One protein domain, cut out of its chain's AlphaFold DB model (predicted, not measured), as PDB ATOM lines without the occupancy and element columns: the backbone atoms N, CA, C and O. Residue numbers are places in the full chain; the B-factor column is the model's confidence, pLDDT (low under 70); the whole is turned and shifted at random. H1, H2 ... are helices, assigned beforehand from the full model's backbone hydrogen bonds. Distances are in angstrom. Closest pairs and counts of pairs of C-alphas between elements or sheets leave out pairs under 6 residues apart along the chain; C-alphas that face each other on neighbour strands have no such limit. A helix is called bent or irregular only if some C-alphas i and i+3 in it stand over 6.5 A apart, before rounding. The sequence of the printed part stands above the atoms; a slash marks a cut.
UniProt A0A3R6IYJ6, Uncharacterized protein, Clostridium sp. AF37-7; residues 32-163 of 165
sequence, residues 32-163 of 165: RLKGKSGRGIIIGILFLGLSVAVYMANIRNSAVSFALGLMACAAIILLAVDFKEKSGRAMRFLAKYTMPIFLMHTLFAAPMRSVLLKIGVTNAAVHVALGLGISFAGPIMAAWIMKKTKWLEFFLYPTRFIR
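AT A GLANCE: This is residues 32 to 163 of the 165 residues of an uncharacterized protein of Clostridium sp. AF37-7 (UniProt A0A3R6IYJ6). Two pairs of helices form a wide, open V: the hairpin of H1 and H2 is one limb, the crossed pair H3b and H4 is the other, and the short arm H3a joins them at the foot. The space between the limbs is empty, residues 55 to 63 stick out at the far end of the hairpin, and the small helices H5 and H6 make a tail near the foot of the second limb. The printed part has 132 residues with six named helices, H1 to H6 in order along the chain, and no named strand; the class is all helix. The whole is loose, with a radius of gyration of the C-alphas of 19.8 A, and spans 50 by 44 by 25 A.

HOW THE PARTS SIT: The longest helix, H3, residues 88 to 118, was assigned as one helix by its hydrogen bonds but is bent: C-alphas 96 and 99 are 7.0 A apart. Its arms H3a, residues 88 to 96, and H3b, residues 99 to 118, stand at a steep tilt of 58 degrees. H3b touches H4, residues 124 to 146, opposite ways at a steep tilt of 47 degrees; their closest C-alphas, those of His 105 and Ser 135, are 4.7 A apart, and H4 has a kink of 25 degrees near residue 135. H3a is close to but not clearly touching H2, residues 62 to 86, with the C-alphas of Lys 84 and Met 91 closest at 6.1 A. H2 forms a helical hairpin with H1, residues 39 to 56: they touch, opposite ways at a shallow tilt of 27 degrees, with the C-alphas of Gly 40 and Leu 78 closest at 4.5 A. H1 and H2 are both apart from H3b and H4. H4, with residues 145 to 146 alone, only just touches H5, residues 150 to 156, and only at the corner by their link, with 3 pairs of C-alphas within 8 A; those of Met 146 and Leu 152 are closest, at 5.6 A. H6, residues 158 to 162, is close to but not clearly touching H5, with the C-alphas of Phe 154 and Phe 161 closest at 7.0 A. Every O i to N i+4 pair is within hydrogen-bond range in H1, H2, H3a, H5 and H6, against 13 of 16 in H3b and 18 of 19 in H4.

IN THESE COORDINATES: H1 begins at C-alpha 39 (32.565, 48.734, -1.884) and is 25.9 A long; H2 is 36.1 A, H3b 29.9 A and H4 31.8 A. H3a begins at C-alpha 88 (42.513, 34.280, -2.614), and H6 ends at C-alpha 162 (71.927, 34.643, -5.337).

THE WHOLE: The two C-alphas farthest apart, those of Ala 57 and Arg 163, are 55.4 A apart. The printed part has no cut, and the five links between named helices are tight. Mean pLDDT of the printed part is 72.1; 63 residues are under 70, among them 87 to 105 and 138 to 163.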
ATOM      1  N   ARG A  32      45.156  46.312   5.849       49.47
ATOM      2  CA  ARG A  32      44.099  45.422   6.328       49.47
ATOM      3  C   ARG A  32      42.778  46.147   6.111       49.47
ATOM      4  O   ARG A  32      41.970  46.309   7.022       49.47
ATOM      5  N   LEU A  33      42.565  46.619   4.887       55.53
ATOM      6  CA  LEU A  33      41.275  46.956   4.347       55.53
ATOM      7  C   LEU A  33      40.522  45.633   4.348       55.53
ATOM      8  O   LEU A  33      40.623  44.832   3.430       55.53
ATOM      9  N   LYS A  34      39.832  45.366   5.454       52.59
ATOM     10  CA  LYS A  34      38.791  44.355   5.509       52.59
ATOM     11  C   LYS A  34      37.681  44.916   4.631       52.59
ATOM     12  O   LYS A  34      36.937  45.807   5.051       52.59
ATOM     13  N   GLY A  35      37.710  44.542   3.358       53.72
ATOM     14  CA  GLY A  35      36.824  45.090   2.354       53.72
ATOM     15  C   GLY A  35      35.415  44.664   2.713       53.72
ATOM     16  O   GLY A  35      35.104  43.481   2.778       53.72
ATOM     17  N   LYS A  36      34.523  45.621   2.972       58.88
ATOM     18  CA  LYS A  36      33.106  45.270   2.988       58.88
ATOM     19  C   LYS A  36      32.739  44.903   1.551       58.88
ATOM     20  O   LYS A  36      32.921  45.736   0.657       58.88
ATOM     21  N   SER A  37      32.285  43.664   1.365       64.50
ATOM     22  CA  SER A  37      32.007  43.085   0.052       64.50
ATOM     23  C   SER A  37      31.204  44.060  -0.821       64.50
ATOM     24  O   SER A  37      30.146  44.537  -0.402       64.50
ATOM     25  N   GLY A  38      31.744  44.421  -1.988       71.19
ATOM     26  CA  GLY A  38      31.092  45.298  -2.971       71.19
ATOM     27  C   GLY A  38      31.463  46.789  -2.943       71.19
ATOM     28  O   GLY A  38      31.135  47.501  -3.895       71.19
ATOM     29  N   ARG A  39      32.201  47.296  -1.941       79.75
ATOM     30  CA  ARG A  39      32.565  48.734  -1.884       79.75
ATOM     31  C   ARG A  39      33.465  49.176  -3.047       79.75
ATOM     32  O   ARG A  39      33.326  50.295  -3.536       79.75
ATOM     33  N   GLY A  40      34.348  48.288  -3.513       83.31
ATOM     34  CA  GLY A  40      35.192  48.531  -4.689       83.31
ATOM     35  C   GLY A  40      34.390  48.653  -5.986       83.31
ATOM     36  O   GLY A  40      34.666  49.539  -6.789       83.31
ATOM     37  N   ILE A  41      33.348  47.829  -6.158       85.69
ATOM     38  CA  ILE A  41      32.456  47.884  -7.328       85.69
ATOM     39  C   ILE A  41      31.683  49.206  -7.341       85.69
ATOM     40  O   ILE A  41      31.639  49.872  -8.371       85.69
ATOM     41  N   ILE A  42      31.128  49.619  -6.197       88.56
ATOM     42  CA  ILE A  42      30.369  50.875  -6.077       88.56
ATOM     43  C   ILE A  42      31.247  52.078  -6.447       88.56
ATOM     44  O   ILE A  42      30.843  52.905  -7.263       88.56
ATOM     45  N   ILE A  43      32.464  52.157  -5.898       88.12
ATOM     46  CA  ILE A  43      33.404  53.246  -6.204       88.12
ATOM     47  C   ILE A  43      33.859  53.186  -7.669       88.12
ATOM     48  O   ILE A  43      33.993  54.229  -8.302       88.12
ATOM     49  N   GLY A  44      34.047  51.991  -8.238       88.19
ATOM     50  CA  GLY A  44      34.397  51.820  -9.652       88.19
ATOM     51  C   GLY A  44      33.304  52.300 -10.611       88.19
ATOM     52  O   GLY A  44      33.600  53.018 -11.564       88.19
ATOM     53  N   ILE A  45      32.039  51.963 -10.337       91.38
ATOM     54  CA  ILE A  45      30.889  52.451 -11.117       91.38
ATOM     55  C   ILE A  45      30.764  53.971 -10.975       91.38
ATOM     56  O   ILE A  45      30.575  54.666 -11.975       91.38
ATOM     57  N   LEU A  46      30.921  54.494  -9.754       91.31
ATOM     58  CA  LEU A  46      30.901  55.933  -9.499       91.31
ATOM     59  C   LEU A  46      31.995  56.655 -10.296       91.31
ATOM     60  O   LEU A  46      31.706  57.657 -10.943       91.31
ATOM     61  N   PHE A  47      33.222  56.129 -10.298       91.94
ATOM     62  CA  PHE A  47      34.333  56.660 -11.087       91.94
ATOM     63  C   PHE A  47      34.014  56.683 -12.589       91.94
ATOM     64  O   PHE A  47      34.211  57.714 -13.229       91.94
ATOM     65  N   LEU A  48      33.485  55.588 -13.144       90.44
ATOM     66  CA  LEU A  48      33.089  55.507 -14.555       90.44
ATOM     67  C   LEU A  48      32.043  56.570 -14.914       90.44
ATOM     68  O   LEU A  48      32.226  57.301 -15.887       90.44
ATOM     69  N   GLY A  49      30.988  56.700 -14.105       90.44
ATOM     70  CA  GLY A  49      29.949  57.710 -14.314       90.44
ATOM     71  C   GLY A  49      30.497  59.137 -14.257       90.44
ATOM     72  O   GLY A  49      30.227  59.943 -15.148       90.44
ATOM     73  N   LEU A  50      31.327  59.437 -13.254       88.00
ATOM     74  CA  LEU A  50      31.942  60.757 -13.098       88.00
ATOM     75  C   LEU A  50      32.917  61.074 -14.240       88.00
ATOM     76  O   LEU A  50      32.944  62.200 -14.730       88.00
ATOM     77  N   SER A  51      33.684  60.081 -14.698       88.19
ATOM     78  CA  SER A  51      34.612  60.235 -15.819       88.19
ATOM     79  C   SER A  51      33.876  60.565 -17.119       88.19
ATOM     80  O   SER A  51      34.324  61.439 -17.860       88.19
ATOM     81  N   VAL A  52      32.740  59.908 -17.391       89.69
ATOM     82  CA  VAL A  52      31.899  60.215 -18.561       89.69
ATOM     83  C   VAL A  52      31.275  61.606 -18.433       89.69
ATOM     84  O   VAL A  52      31.309  62.374 -19.391       89.69
ATOM     85  N   ALA A  53      30.768  61.973 -17.253       88.00
ATOM     86  CA  ALA A  53      30.181  63.292 -17.021       88.00
ATOM     87  C   ALA A  53      31.197  64.432 -17.220       88.00
ATOM     88  O   ALA A  53      30.900  65.410 -17.904       88.00
ATOM     89  N   VAL A  54      32.413  64.296 -16.679       87.38
ATOM     90  CA  VAL A  54      33.497  65.283 -16.846       87.38
ATOM     91  C   VAL A  54      33.931  65.393 -18.308       87.38
ATOM     92  O   VAL A  54      34.182  66.501 -18.787       87.38
ATOM     93  N   TYR A  55      33.963  64.268 -19.028       86.38
ATOM     94  CA  TYR A  55      34.241  64.242 -20.463       86.38
ATOM     95  C   TYR A  55      33.156  64.973 -21.269       86.38
ATOM     96  O   TYR A  55      33.481  65.836 -22.083       86.38
ATOM     97  N   MET A  56      31.873  64.699 -21.005       85.88
ATOM     98  CA  MET A  56      30.752  65.362 -21.690       85.88
ATOM     99  C   MET A  56      30.657  66.857 -21.368       85.88
ATOM    100  O   MET A  56      30.332  67.653 -22.245       85.88
ATOM    101  N   ALA A  57      30.969  67.257 -20.134       85.25
ATOM    102  CA  ALA A  57      30.970  68.655 -19.710       85.25
ATOM    103  C   ALA A  57      32.210  69.444 -20.189       85.25
ATOM    104  O   ALA A  57      32.329  70.631 -19.888       85.25
ATOM    105  N   ASN A  58      33.140  68.801 -20.910       80.56
ATOM    106  CA  ASN A  58      34.393  69.376 -21.415       80.56
ATOM    107  C   ASN A  58      35.196  70.150 -20.344       80.56
ATOM    108  O   ASN A  58      35.854  71.159 -20.625       80.56
ATOM    109  N   ILE A  59      35.146  69.685 -19.089       77.25
ATOM    110  CA  ILE A  59      35.847  70.330 -17.976       77.25
ATOM    111  C   ILE A  59      37.320  69.934 -18.025       77.25
ATOM    112  O   ILE A  59      37.732  68.877 -17.549       77.25
ATOM    113  N   ARG A  60      38.150  70.824 -18.573       73.44
ATOM    114  CA  ARG A  60      39.612  70.665 -18.639       73.44
ATOM    115  C   ARG A  60      40.299  71.182 -17.373       73.44
ATOM    116  O   ARG A  60      41.172  72.044 -17.446       73.44
ATOM    117  N   ASN A  61      39.874  70.701 -16.208       83.44
ATOM    118  CA  ASN A  61      40.507  71.057 -14.940       83.44
ATOM    119  C   ASN A  61      41.483  69.953 -14.502       83.44
ATOM    120  O   ASN A  61      41.079  68.812 -14.247       83.44
ATOM    121  N   SER A  62      42.766  70.300 -14.386       77.88
ATOM    122  CA  SER A  62      43.829  69.383 -13.958       77.88
ATOM    123  C   SER A  62      43.561  68.789 -12.571       77.88
ATOM    124  O   SER A  62      43.837  67.611 -12.353       77.88
ATOM    125  N   ALA A  63      42.948  69.553 -11.658       84.50
ATOM    126  CA  ALA A  63      42.597  69.069 -10.322       84.50
ATOM    127  C   ALA A  63      41.519  67.971 -10.363       84.50
ATOM    128  O   ALA A  63      41.611  66.979  -9.642       84.50
ATOM    129  N   VAL A  64      40.527  68.111 -11.250       84.12
ATOM    130  CA  VAL A  64      39.457  67.115 -11.434       84.12
ATOM    131  C   VAL A  64      40.021  65.839 -12.052       84.12
ATOM    132  O   VAL A  64      39.707  64.745 -11.591       84.12
ATOM    133  N   SER A  65      40.912  65.969 -13.040       85.00
ATOM    134  CA  SER A  65      41.591  64.822 -13.659       85.00
ATOM    135  C   SER A  65      42.453  64.059 -12.647       85.00
ATOM    136  O   SER A  65      42.438  62.829 -12.615       85.00
ATOM    137  N   PHE A  66      43.153  64.783 -11.769       85.25
ATOM    138  CA  PHE A  66      43.943  64.188 -10.695       85.25
ATOM    139  C   PHE A  66      43.067  63.472  -9.652       85.25
ATOM    140  O   PHE A  66      43.341  62.327  -9.297       85.25
ATOM    141  N   ALA A  67      41.970  64.101  -9.212       87.50
ATOM    142  CA  ALA A  67      41.023  63.501  -8.272       87.50
ATOM    143  C   ALA A  67      40.350  62.239  -8.843       87.50
ATOM    144  O   ALA A  67      40.229  61.230  -8.146       87.50
ATOM    145  N   LEU A  68      39.968  62.266 -10.123       87.81
ATOM    146  CA  LEU A  68      39.462  61.094 -10.840       87.81
ATOM    147  C   LEU A  68      40.502  59.970 -10.887       87.81
ATOM    148  O   LEU A  68      40.154  58.820 -10.632       87.81
ATOM    149  N   GLY A  69      41.772  60.293 -11.143       87.62
ATOM    150  CA  GLY A  69      42.866  59.323 -11.091       87.62
ATOM    151  C   GLY A  69      43.008  58.672  -9.712       87.62
ATOM    152  O   GLY A  69      43.098  57.447  -9.612       87.62
ATOM    153  N   LEU A  70      42.978  59.466  -8.635       88.00
ATOM    154  CA  LEU A  70      43.028  58.944  -7.263       88.00
ATOM    155  C   LEU A  70      41.837  58.022  -6.967       88.00
ATOM    156  O   LEU A  70      42.019  56.947  -6.388       88.00
ATOM    157  N   MET A  71      40.633  58.402  -7.407       86.38
ATOM    158  CA  MET A  71      39.441  57.559  -7.283       86.38
ATOM    159  C   MET A  71      39.567  56.254  -8.071       86.38
ATOM    160  O   MET A  71      39.200  55.201  -7.550       86.38
ATOM    161  N   ALA A  72      40.120  56.295  -9.286       89.00
ATOM    162  CA  ALA A  72      40.366  55.105 -10.096       89.00
ATOM    163  C   ALA A  72      41.312  54.136  -9.380       89.00
ATOM    164  O   ALA A  72      41.011  52.949  -9.246       89.00
ATOM    165  N   CYS A  73      42.427  54.643  -8.849       86.31
ATOM    166  CA  CYS A  73      43.364  53.820  -8.091       86.31
ATOM    167  C   CYS A  73      42.718  53.233  -6.833       86.31
ATOM    168  O   CYS A  73      42.849  52.031  -6.594       86.31
ATOM    169  N   ALA A  74      41.958  54.027  -6.073       85.06
ATOM    170  CA  ALA A  74      41.220  53.530  -4.915       85.06
ATOM    171  C   ALA A  74      40.202  52.437  -5.295       85.06
ATOM    172  O   ALA A  74      40.109  51.421  -4.601       85.06
ATOM    173  N   ALA A  75      39.479  52.604  -6.408       88.44
ATOM    174  CA  ALA A  75      38.526  51.618  -6.918       88.44
ATOM    175  C   ALA A  75      39.208  50.281  -7.230       88.44
ATOM    176  O   ALA A  75      38.752  49.234  -6.769       88.44
ATOM    177  N   ILE A  76      40.323  50.318  -7.969       85.00
ATOM    178  CA  ILE A  76      41.075  49.120  -8.360       85.00
ATOM    179  C   ILE A  76      41.675  48.417  -7.142       85.00
ATOM    180  O   ILE A  76      41.582  47.194  -7.047       85.00
ATOM    181  N   ILE A  77      42.234  49.157  -6.181       84.50
ATOM    182  CA  ILE A  77      42.781  48.570  -4.947       84.50
ATOM    183  C   ILE A  77      41.672  47.874  -4.152       84.50
ATOM    184  O   ILE A  77      41.837  46.728  -3.739       84.50
ATOM    185  N   LEU A  78      40.520  48.526  -3.975       82.38
ATOM    186  CA  LEU A  78      39.390  47.941  -3.251       82.38
ATOM    187  C   LEU A  78      38.793  46.730  -3.981       82.38
ATOM    188  O   LEU A  78      38.446  45.749  -3.329       82.38
ATOM    189  N   LEU A  79      38.710  46.765  -5.313       83.31
ATOM    190  CA  LEU A  79      38.318  45.612  -6.131       83.31
ATOM    191  C   LEU A  79      39.304  44.448  -5.986       83.31
ATOM    192  O   LEU A  79      38.883  43.304  -5.843       83.31
ATOM    193  N   ALA A  80      40.607  44.728  -5.992       79.19
ATOM    194  CA  ALA A  80      41.636  43.709  -5.818       79.19
ATOM    195  C   ALA A  80      41.567  43.065  -4.423       79.19
ATOM    196  O   ALA A  80      41.738  41.854  -4.297       79.19
ATOM    197  N   VAL A  81      41.274  43.848  -3.381       78.56
ATOM    198  CA  VAL A  81      41.060  43.347  -2.014       78.56
ATOM    199  C   VAL A  81      39.800  42.479  -1.926       78.56
ATOM    200  O   VAL A  81      39.869  41.373  -1.393       78.56
ATOM    201  N   ASP A  82      38.681  42.922  -2.504       78.81
ATOM    202  CA  ASP A  82      37.426  42.153  -2.555       78.81
ATOM    203  C   ASP A  82      37.623  40.809  -3.283       78.81
ATOM    204  O   ASP A  82      37.253  39.738  -2.788       78.81
ATOM    205  N   PHE A  83      38.335  40.839  -4.415       73.19
ATOM    206  CA  PHE A  83      38.679  39.639  -5.170       73.19
ATOM    207  C   PHE A  83      39.660  38.727  -4.420       73.19
ATOM    208  O   PHE A  83      39.575  37.503  -4.545       73.19
ATOM    209  N   LYS A  84      40.567  39.285  -3.608       73.31
ATOM    210  CA  LYS A  84      41.458  38.515  -2.726       73.31
ATOM    211  C   LYS A  84      40.671  37.771  -1.649       73.31
ATOM    212  O   LYS A  84      41.006  36.619  -1.371       73.31
ATOM    213  N   GLU A  85      39.649  38.390  -1.059       70.50
ATOM    214  CA  GLU A  85      38.775  37.726  -0.079       70.50
ATOM    215  C   GLU A  85      37.936  36.623  -0.736       70.50
ATOM    216  O   GLU A  85      37.852  35.516  -0.204       70.50
ATOM    217  N   LYS A  86      37.392  36.872  -1.933       71.12
ATOM    218  CA  LYS A  86      36.537  35.908  -2.645       71.12
ATOM    219  C   LYS A  86      37.307  34.768  -3.326       71.12
ATOM    220  O   LYS A  86      36.820  33.644  -3.393       71.12
ATOM    221  N   SER A  87      38.500  35.044  -3.857       66.94
ATOM    222  CA  SER A  87      39.291  34.130  -4.699       66.94
ATOM    223  C   SER A  87      40.792  34.204  -4.382       66.94
ATOM    224  O   SER A  87      41.664  34.275  -5.258       66.94
ATOM    225  N   GLY A  88      41.130  34.153  -3.091       66.44
ATOM    226  CA  GLY A  88      42.513  34.280  -2.614       66.44
ATOM    227  C   GLY A  88      43.486  33.244  -3.189       66.44
ATOM    228  O   GLY A  88      44.679  33.528  -3.322       66.44
ATOM    229  N   ARG A  89      42.998  32.060  -3.592       68.12
ATOM    230  CA  ARG A  89      43.819  31.034  -4.258       68.12
ATOM    231  C   ARG A  89      44.216  31.467  -5.673       68.12
ATOM    232  O   ARG A  89      45.399  31.412  -5.995       68.12
ATOM    233  N   ALA A  90      43.268  31.938  -6.487       64.69
ATOM    234  CA  ALA A  90      43.550  32.395  -7.848       64.69
ATOM    235  C   ALA A  90      44.465  33.626  -7.845       64.69
ATOM    236  O   ALA A  90      45.431  33.675  -8.604       64.69
ATOM    237  N   MET A  91      44.234  34.574  -6.932       65.00
ATOM    238  CA  MET A  91      45.061  35.778  -6.823       65.00
ATOM    239  C   MET A  91      46.499  35.476  -6.379       65.00
ATOM    240  O   MET A  91      47.429  36.078  -6.906       65.00
ATOM    241  N   ARG A  92      46.718  34.502  -5.479       64.69
ATOM    242  CA  ARG A  92      48.078  34.027  -5.146       64.69
ATOM    243  C   ARG A  92      48.777  33.367  -6.335       64.69
ATOM    244  O   ARG A  92      49.986  33.531  -6.482       64.69
ATOM    245  N   PHE A  93      48.040  32.641  -7.176       64.69
ATOM    246  CA  PHE A  93      48.590  32.097  -8.419       64.69
ATOM    247  C   PHE A  93      48.962  33.216  -9.396       64.69
ATOM    248  O   PHE A  93      50.097  33.244  -9.857       64.69
ATOM    249  N   LEU A  94      48.055  34.162  -9.650       65.75
ATOM    250  CA  LEU A  94      48.297  35.323 -10.509       65.75
ATOM    251  C   LEU A  94      49.491  36.148 -10.024       65.75
ATOM    252  O   LEU A  94      50.377  36.423 -10.820       65.75
ATOM    253  N   ALA A  95      49.584  36.454  -8.726       66.94
ATOM    254  CA  ALA A  95      50.686  37.230  -8.150       66.94
ATOM    255  C   ALA A  95      52.074  36.605  -8.384       66.94
ATOM    256  O   ALA A  95      53.070  37.317  -8.466       66.94
ATOM    257  N   LYS A  96      52.154  35.274  -8.523       64.62
ATOM    258  CA  LYS A  96      53.408  34.583  -8.860       64.62
ATOM    259  C   LYS A  96      53.843  34.832 -10.308       64.62
ATOM    260  O   LYS A  96      55.028  34.736 -10.611       64.62
ATOM    261  N   TYR A  97      52.894  35.141 -11.189       59.19
ATOM    262  CA  TYR A  97      53.129  35.338 -12.614       59.19
ATOM    263  C   TYR A  97      53.019  36.802 -13.049       59.19
ATOM    264  O   TYR A  97      53.609  37.141 -14.064       59.19
ATOM    265  N   THR A  98      52.341  37.690 -12.313       66.75
ATOM    266  CA  THR A  98      52.121  39.099 -12.702       66.75
ATOM    267  C   THR A  98      53.419  39.860 -12.935       66.75
ATOM    268  O   THR A  98      53.504  40.627 -13.888       66.75
ATOM    269  N   MET A  99      54.443  39.626 -12.114       63.78
ATOM    270  CA  MET A  99      55.737  40.293 -12.264       63.78
ATOM    271  C   MET A  99      56.511  39.803 -13.508       63.78
ATOM    272  O   MET A  99      56.883  40.638 -14.333       63.78
ATOM    273  N   PRO A 100      56.663  38.485 -13.747       62.91
ATOM    274  CA  PRO A 100      57.150  37.971 -15.029       62.91
ATOM    275  C   PRO A 100      56.308  38.396 -16.240       62.91
ATOM    276  O   PRO A 100      56.876  38.727 -17.274       62.91
ATOM    277  N   ILE A 101      54.974  38.417 -16.125       67.62
ATOM    278  CA  ILE A 101      54.050  38.854 -17.186       67.62
ATOM    279  C   ILE A 101      54.323  40.315 -17.542       67.62
ATOM    280  O   ILE A 101      54.476  40.634 -18.716       67.62
ATOM    281  N   PHE A 102      54.442  41.195 -16.547       67.38
ATOM    282  CA  PHE A 102      54.737  42.605 -16.777       67.38
ATOM    283  C   PHE A 102      56.104  42.813 -17.443       67.38
ATOM    284  O   PHE A 102      56.238  43.666 -18.310       67.38
ATOM    285  N   LEU A 103      57.116  42.013 -17.120       66.50
ATOM    286  CA  LEU A 103      58.411  42.118 -17.801       66.50
ATOM    287  C   LEU A 103      58.368  41.536 -19.221       66.50
ATOM    288  O   LEU A 103      58.934  42.106 -20.153       66.50
ATOM    289  N   MET A 104      57.667  40.419 -19.404       65.12
ATOM    290  CA  MET A 104      57.649  39.685 -20.668       65.12
ATOM    291  C   MET A 104      56.654  40.239 -21.687       65.12
ATOM    292  O   MET A 104      56.890  40.067 -22.880       65.12
ATOM    293  N   HIS A 105      55.580  40.925 -21.276       68.12
ATOM    294  CA  HIS A 105      54.575  41.419 -22.227       68.12
ATOM    295  C   HIS A 105      55.198  42.382 -23.246       68.12
ATOM    296  O   HIS A 105      55.000  42.210 -24.444       68.12
ATOM    297  N   THR A 106      56.044  43.314 -22.802       70.75
ATOM    298  CA  THR A 106      56.779  44.229 -23.686       70.75
ATOM    299  C   THR A 106      57.822  43.490 -24.522       70.75
ATOM    300  O   THR A 106      57.962  43.752 -25.717       70.75
ATOM    301  N   LEU A 107      58.519  42.530 -23.907       67.19
ATOM    302  CA  LEU A 107      59.566  41.724 -24.542       67.19
ATOM    303  C   LEU A 107      59.031  40.825 -25.661       67.19
ATOM    304  O   LEU A 107      59.763  40.562 -26.605       67.19
ATOM    305  N   PHE A 108      57.773  40.387 -25.590       64.56
ATOM    306  CA  PHE A 108      57.105  39.630 -26.653       64.56
ATOM    307  C   PHE A 108      56.338  40.526 -27.634       64.56
ATOM    308  O   PHE A 108      56.345  40.258 -28.838       64.56
ATOM    309  N   ALA A 109      55.717  41.611 -27.163       65.25
ATOM    310  CA  ALA A 109      54.957  42.519 -28.019       65.25
ATOM    311  C   ALA A 109      55.850  43.279 -29.018       65.25
ATOM    312  O   ALA A 109      55.487  43.419 -30.188       65.25
ATOM    313  N   ALA A 110      57.032  43.738 -28.593       70.19
ATOM    314  CA  ALA A 110      57.960  44.489 -29.443       70.19
ATOM    315  C   ALA A 110      58.529  43.685 -30.641       70.19
ATOM    316  O   ALA A 110      58.444  44.172 -31.778       70.19
ATOM    317  N   PRO A 111      59.067  42.459 -30.466       69.38
ATOM    318  CA  PRO A 111      59.538  41.658 -31.591       69.38
ATOM    319  C   PRO A 111      58.385  41.164 -32.463       69.38
ATOM    320  O   PRO A 111      58.539  41.140 -33.680       69.38
ATOM    321  N   MET A 112      57.211  40.858 -31.897       68.19
ATOM    322  CA  MET A 112      56.042  40.486 -32.700       68.19
ATOM    323  C   MET A 112      55.652  41.605 -33.671       68.19
ATOM    324  O   MET A 112      55.407  41.344 -34.849       68.19
ATOM    325  N   ARG A 113      55.661  42.855 -33.193       67.75
ATOM    326  CA  ARG A 113      55.385  44.028 -34.024       67.75
ATOM    327  C   ARG A 113      56.421  44.191 -35.140       67.75
ATOM    328  O   ARG A 113      56.083  44.471 -36.285       67.75
ATOM    329  N   SER A 114      57.688  43.944 -34.820       73.06
ATOM    330  CA  SER A 114      58.787  43.989 -35.791       73.06
ATOM    331  C   SER A 114      58.670  42.891 -36.859       73.06
ATOM    332  O   SER A 114      58.949  43.141 -38.030       73.06
ATOM    333  N   VAL A 115      58.211  41.692 -36.484       74.19
ATOM    334  CA  VAL A 115      57.981  40.567 -37.406       74.19
ATOM    335  C   VAL A 115      56.763  40.812 -38.301       74.19
ATOM    336  O   VAL A 115      56.866  40.614 -39.509       74.19
ATOM    337  N   LEU A 116      55.640  41.300 -37.761       65.19
ATOM    338  CA  LEU A 116      54.448  41.610 -38.565       65.19
ATOM    339  C   LEU A 116      54.714  42.719 -39.596       65.19
ATOM    340  O   LEU A 116      54.250  42.617 -40.732       65.19
ATOM    341  N   LEU A 117      55.493  43.743 -39.222       70.50
ATOM    342  CA  LEU A 117      55.945  44.780 -40.157       70.50
ATOM    343  C   LEU A 117      56.812  44.188 -41.277       70.50
ATOM    344  O   LEU A 117      56.658  44.575 -42.432       70.50
ATOM    345  N   LYS A 118      57.670  43.209 -40.960       73.38
ATOM    346  CA  LYS A 118      58.506  42.506 -41.947       73.38
ATOM    347  C   LYS A 118      57.708  41.617 -42.908       73.38
ATOM    348  O   LYS A 118      58.143  41.421 -44.035       73.38
ATOM    349  N   ILE A 119      56.555  41.099 -42.475       76.00
ATOM    350  CA  ILE A 119      55.628  40.292 -43.295       76.00
ATOM    351  C   ILE A 119      54.697  41.197 -44.140       76.00
ATOM    352  O   ILE A 119      53.900  40.712 -44.936       76.00
ATOM    353  N   GLY A 120      54.816  42.526 -44.021       69.56
ATOM    354  CA  GLY A 120      54.060  43.489 -44.830       69.56
ATOM    355  C   GLY A 120      52.648  43.781 -44.313       69.56
ATOM    356  O   GLY A 120      51.868  44.449 -44.992       69.56
ATOM    357  N   VAL A 121      52.302  43.328 -43.102       65.94
ATOM    358  CA  VAL A 121      50.994  43.598 -42.489       65.94
ATOM    359  C   VAL A 121      51.033  44.963 -41.796       65.94
ATOM    360  O   VAL A 121      51.423  45.097 -40.636       65.94
ATOM    361  N   THR A 122      50.610  46.002 -42.512       68.75
ATOM    362  CA  THR A 122      50.564  47.391 -42.010       68.75
ATOM    363  C   THR A 122      49.268  47.736 -41.275       68.75
ATOM    364  O   THR A 122      49.135  48.826 -40.719       68.75
ATOM    365  N   ASN A 123      48.306  46.811 -41.227       75.75
ATOM    366  CA  ASN A 123      46.992  47.069 -40.654       75.75
ATOM    367  C   ASN A 123      47.062  47.180 -39.116       75.75
ATOM    368  O   ASN A 123      47.347  46.206 -38.412       75.75
ATOM    369  N   ALA A 124      46.811  48.383 -38.589       72.38
ATOM    370  CA  ALA A 124      46.984  48.708 -37.173       72.38
ATOM    371  C   ALA A 124      46.092  47.863 -36.248       72.38
ATOM    372  O   ALA A 124      46.544  47.437 -35.187       72.38
ATOM    373  N   ALA A 125      44.859  47.566 -36.668       76.88
ATOM    374  CA  ALA A 125      43.923  46.755 -35.889       76.88
ATOM    375  C   ALA A 125      44.436  45.320 -35.693       76.88
ATOM    376  O   ALA A 125      44.385  44.780 -34.590       76.88
ATOM    377  N   VAL A 126      45.007  44.736 -36.750       76.06
ATOM    378  CA  VAL A 126      45.597  43.392 -36.719       76.06
ATOM    379  C   VAL A 126      46.810  43.372 -35.797       76.06
ATOM    380  O   VAL A 126      46.930  42.481 -34.962       76.06
ATOM    381  N   HIS A 127      47.656  44.399 -35.872       73.75
ATOM    382  CA  HIS A 127      48.810  44.555 -34.990       73.75
ATOM    383  C   HIS A 127      48.435  44.635 -33.510       73.75
ATOM    384  O   HIS A 127      49.092  44.020 -32.671       73.75
ATOM    385  N   VAL A 128      47.389  45.400 -33.194       76.19
ATOM    386  CA  VAL A 128      46.906  45.562 -31.822       76.19
ATOM    387  C   VAL A 128      46.277  44.263 -31.325       76.19
ATOM    388  O   VAL A 128      46.638  43.807 -30.247       76.19
ATOM    389  N   ALA A 129      45.404  43.628 -32.112       79.56
ATOM    390  CA  ALA A 129      44.734  42.389 -31.719       79.56
ATOM    391  C   ALA A 129      45.727  41.236 -31.491       79.56
ATOM    392  O   ALA A 129      45.693  40.573 -30.453       79.56
ATOM    393  N   LEU A 130      46.652  41.033 -32.431       74.12
ATOM    394  CA  LEU A 130      47.684  40.004 -32.330       74.12
ATOM    395  C   LEU A 130      48.700  40.309 -31.223       74.12
ATOM    396  O   LEU A 130      49.042  39.415 -30.448       74.12
ATOM    397  N   GLY A 131      49.125  41.569 -31.099       71.00
ATOM    398  CA  GLY A 131      50.002  42.017 -30.020       71.00
ATOM    399  C   GLY A 131      49.386  41.782 -28.641       71.00
ATOM    400  O   GLY A 131      50.074  41.307 -27.737       71.00
ATOM    401  N   LEU A 132      48.082  42.031 -28.485       72.94
ATOM    402  CA  LEU A 132      47.351  41.754 -27.247       72.94
ATOM    403  C   LEU A 132      47.265  40.245 -26.977       72.94
ATOM    404  O   LEU A 132      47.549  39.801 -25.866       72.94
ATOM    405  N   GLY A 133      46.936  39.453 -28.003       76.62
ATOM    406  CA  GLY A 133      46.841  37.996 -27.899       76.62
ATOM    407  C   GLY A 133      48.152  37.355 -27.441       76.62
ATOM    408  O   GLY A 133      48.163  36.560 -26.499       76.62
ATOM    409  N   ILE A 134      49.279  37.754 -28.037       71.31
ATOM    410  CA  ILE A 134      50.600  37.238 -27.650       71.31
ATOM    411  C   ILE A 134      51.075  37.804 -26.309       71.31
ATOM    412  O   ILE A 134      51.752  37.095 -25.567       71.31
ATOM    413  N   SER A 135      50.664  39.013 -25.925       67.69
ATOM    414  CA  SER A 135      50.974  39.565 -24.598       67.69
ATOM    415  C   SER A 135      50.346  38.765 -23.453       67.69
ATOM    416  O   SER A 135      50.875  38.787 -22.347       67.69
ATOM    417  N   PHE A 136      49.259  38.029 -23.704       67.62
ATOM    418  CA  PHE A 136      48.685  37.088 -22.739       67.62
ATOM    419  C   PHE A 136      49.209  35.660 -22.936       67.62
ATOM    420  O   PHE A 136      49.620  35.017 -21.969       67.62
ATOM    421  N   ALA A 137      49.246  35.162 -24.176       70.06
ATOM    422  CA  ALA A 137      49.673  33.792 -24.467       70.06
ATOM    423  C   ALA A 137      51.174  33.566 -24.213       70.06
ATOM    424  O   ALA A 137      51.561  32.529 -23.675       70.06
ATOM    425  N   GLY A 138      52.018  34.543 -24.549       69.06
ATOM    426  CA  GLY A 138      53.471  34.500 -24.384       69.06
ATOM    427  C   GLY A 138      53.890  34.288 -22.929       69.06
ATOM    428  O   GLY A 138      54.583  33.313 -22.649       69.06
ATOM    429  N   PRO A 139      53.420  35.107 -21.971       64.44
ATOM    430  CA  PRO A 139      53.706  34.891 -20.557       64.44
ATOM    431  C   PRO A 139      53.133  33.594 -19.975       64.44
ATOM    432  O   PRO A 139      53.770  32.996 -19.111       64.44
ATOM    433  N   ILE A 140      51.971  33.126 -20.447       68.94
ATOM    434  CA  ILE A 140      51.390  31.838 -20.024       68.94
ATOM    435  C   ILE A 140      52.271  30.674 -20.496       68.94
ATOM    436  O   ILE A 140      52.600  29.779 -19.712       68.94
ATOM    437  N   MET A 141      52.701  30.703 -21.757       68.00
ATOM    438  CA  MET A 141      53.571  29.684 -22.340       68.00
ATOM    439  C   MET A 141      54.979  29.736 -21.732       68.00
ATOM    440  O   MET A 141      55.535  28.695 -21.384       68.00
ATOM    441  N   ALA A 142      55.516  30.937 -21.493       64.62
ATOM    442  CA  ALA A 142      56.766  31.143 -20.772       64.62
ATOM    443  C   ALA A 142      56.675  30.595 -19.343       64.62
ATOM    444  O   ALA A 142      57.540  29.828 -18.946       64.62
ATOM    445  N   ALA A 143      55.606  30.880 -18.594       65.25
ATOM    446  CA  ALA A 143      55.395  30.324 -17.256       65.25
ATOM    447  C   ALA A 143      55.330  28.783 -17.249       65.25
ATOM    448  O   ALA A 143      55.807  28.141 -16.308       65.25
ATOM    449  N   TRP A 144      54.773  28.176 -18.300       68.00
ATOM    450  CA  TRP A 144      54.737  26.721 -18.462       68.00
ATOM    451  C   TRP A 144      56.123  26.139 -18.781       68.00
ATOM    452  O   TRP A 144      56.519  25.128 -18.200       68.00
ATOM    453  N   ILE A 145      56.900  26.820 -19.627       65.00
ATOM    454  CA  ILE A 145      58.291  26.471 -19.955       65.00
ATOM    455  C   ILE A 145      59.209  26.657 -18.738       65.00
ATOM    456  O   ILE A 145      60.029  25.787 -18.454       65.00
ATOM    457  N   MET A 146      59.021  27.716 -17.945       59.06
ATOM    458  CA  MET A 146      59.757  27.954 -16.695       59.06
ATOM    459  C   MET A 146      59.602  26.801 -15.704       59.06
ATOM    460  O   MET A 146      60.557  26.464 -15.014       59.06
ATOM    461  N   LYS A 147      58.441  26.133 -15.668       61.16
ATOM    462  CA  LYS A 147      58.267  24.921 -14.854       61.16
ATOM    463  C   LYS A 147      59.105  23.728 -15.331       61.16
ATOM    464  O   LYS A 147      59.337  22.825 -14.533       61.16
ATOM    465  N   LYS A 148      59.532  23.690 -16.600       58.69
ATOM    466  CA  LYS A 148      60.341  22.601 -17.177       58.69
ATOM    467  C   LYS A 148      61.835  22.917 -17.286       58.69
ATOM    468  O   LYS A 148      62.633  21.985 -17.261       58.69
ATOM    469  N   THR A 149      62.237  24.184 -17.391       55.41
ATOM    470  CA  THR A 149      63.646  24.574 -17.604       55.41
ATOM    471  C   THR A 149      64.152  25.555 -16.547       55.41
ATOM    472  O   THR A 149      63.715  26.703 -16.510       55.41
ATOM    473  N   LYS A 150      65.159  25.140 -15.757       55.88
ATOM    474  CA  LYS A 150      65.831  25.976 -14.734       55.88
ATOM    475  C   LYS A 150      66.523  27.230 -15.300       55.88
ATOM    476  O   LYS A 150      66.697  28.207 -14.584       55.88
ATOM    477  N   TRP A 151      66.904  27.214 -16.579       53.22
ATOM    478  CA  TRP A 151      67.632  28.306 -17.242       53.22
ATOM    479  C   TRP A 151      66.808  29.592 -17.389       53.22
ATOM    480  O   TRP A 151      67.331  30.693 -17.243       53.22
ATOM    481  N   LEU A 152      65.500  29.465 -17.627       53.81
ATOM    482  CA  LEU A 152      64.615  30.621 -17.781       53.81
ATOM    483  C   LEU A 152      64.294  31.275 -16.424       53.81
ATOM    484  O   LEU A 152      64.070  32.480 -16.352       53.81
ATOM    485  N   GLU A 153      64.327  30.489 -15.341       56.31
ATOM    486  CA  GLU A 153      64.169  30.968 -13.962       56.31
ATOM    487  C   GLU A 153      65.350  31.847 -13.522       56.31
ATOM    488  O   GLU A 153      65.143  32.836 -12.827       56.31
ATOM    489  N   PHE A 154      66.566  31.553 -13.995       57.47
ATOM    490  CA  PHE A 154      67.745  32.396 -13.775       57.47
ATOM    491  C   PHE A 154      67.637  33.756 -14.482       57.47
ATOM    492  O   PHE A 154      67.933  34.783 -13.877       57.47
ATOM    493  N   PHE A 155      67.166  33.784 -15.733       62.97
ATOM    494  CA  PHE A 155      67.039  35.029 -16.504       62.97
ATOM    495  C   PHE A 155      65.933  35.956 -15.966       62.97
ATOM    496  O   PHE A 155      66.085  37.174 -15.965       62.97
ATOM    497  N   LEU A 156      64.820  35.387 -15.486       59.56
ATOM    498  CA  LEU A 156      63.671  36.143 -14.966       59.56
ATOM    499  C   LEU A 156      63.732  36.431 -13.457       59.56
ATOM    500  O   LEU A 156      63.131  37.401 -13.003       59.56
ATOM    501  N   TYR A 157      64.416  35.597 -12.671       56.56
ATOM    502  CA  TYR A 157      64.538  35.720 -11.212       56.56
ATOM    503  C   TYR A 157      65.985  35.450 -10.745       56.56
ATOM    504  O   TYR A 157      66.233  34.530  -9.958       56.56
ATOM    505  N   PRO A 158      66.965  36.274 -11.159       53.66
ATOM    506  CA  PRO A 158      68.366  36.065 -10.780       53.66
ATOM    507  C   PRO A 158      68.577  36.126  -9.256       53.66
ATOM    508  O   PRO A 158      69.398  35.403  -8.697       53.66
ATOM    509  N   THR A 159      67.763  36.905  -8.541       51.19
ATOM    510  CA  THR A 159      67.846  37.077  -7.080       51.19
ATOM    511  C   THR A 159      67.471  35.834  -6.269       51.19
ATOM    512  O   THR A 159      67.891  35.719  -5.119       51.19
ATOM    513  N   ARG A 160      66.730  34.869  -6.837       53.53
ATOM    514  CA  ARG A 160      66.433  33.598  -6.145       53.53
ATOM    515  C   ARG A 160      67.613  32.630  -6.126       53.53
ATOM    516  O   ARG A 160      67.652  31.769  -5.254       53.53
ATOM    517  N   PHE A 161      68.559  32.781  -7.051       52.09
ATOM    518  CA  PHE A 161      69.780  31.973  -7.099       52.09
ATOM    519  C   PHE A 161      70.935  32.594  -6.308       52.09
ATOM    520  O   PHE A 161      71.840  31.873  -5.903       52.09
ATOM    521  N   ILE A 162      70.883  33.906  -6.063       56.41
ATOM    522  CA  ILE A 162      71.927  34.643  -5.337       56.41
ATOM    523  C   ILE A 162      71.739  34.554  -3.815       56.41
ATOM    524  O   ILE A 162      72.722  34.626  -3.089       56.41
ATOM    525  N   ARG A 163      70.523  34.305  -3.305       43.47
ATOM    526  CA  ARG A 163      70.321  34.026  -1.873       43.47
ATOM    527  C   ARG A 163      70.564  32.547  -1.559       43.47
ATOM    528  O   ARG A 163      69.623  31.784  -1.329       43.47
TER     529      ARG A 163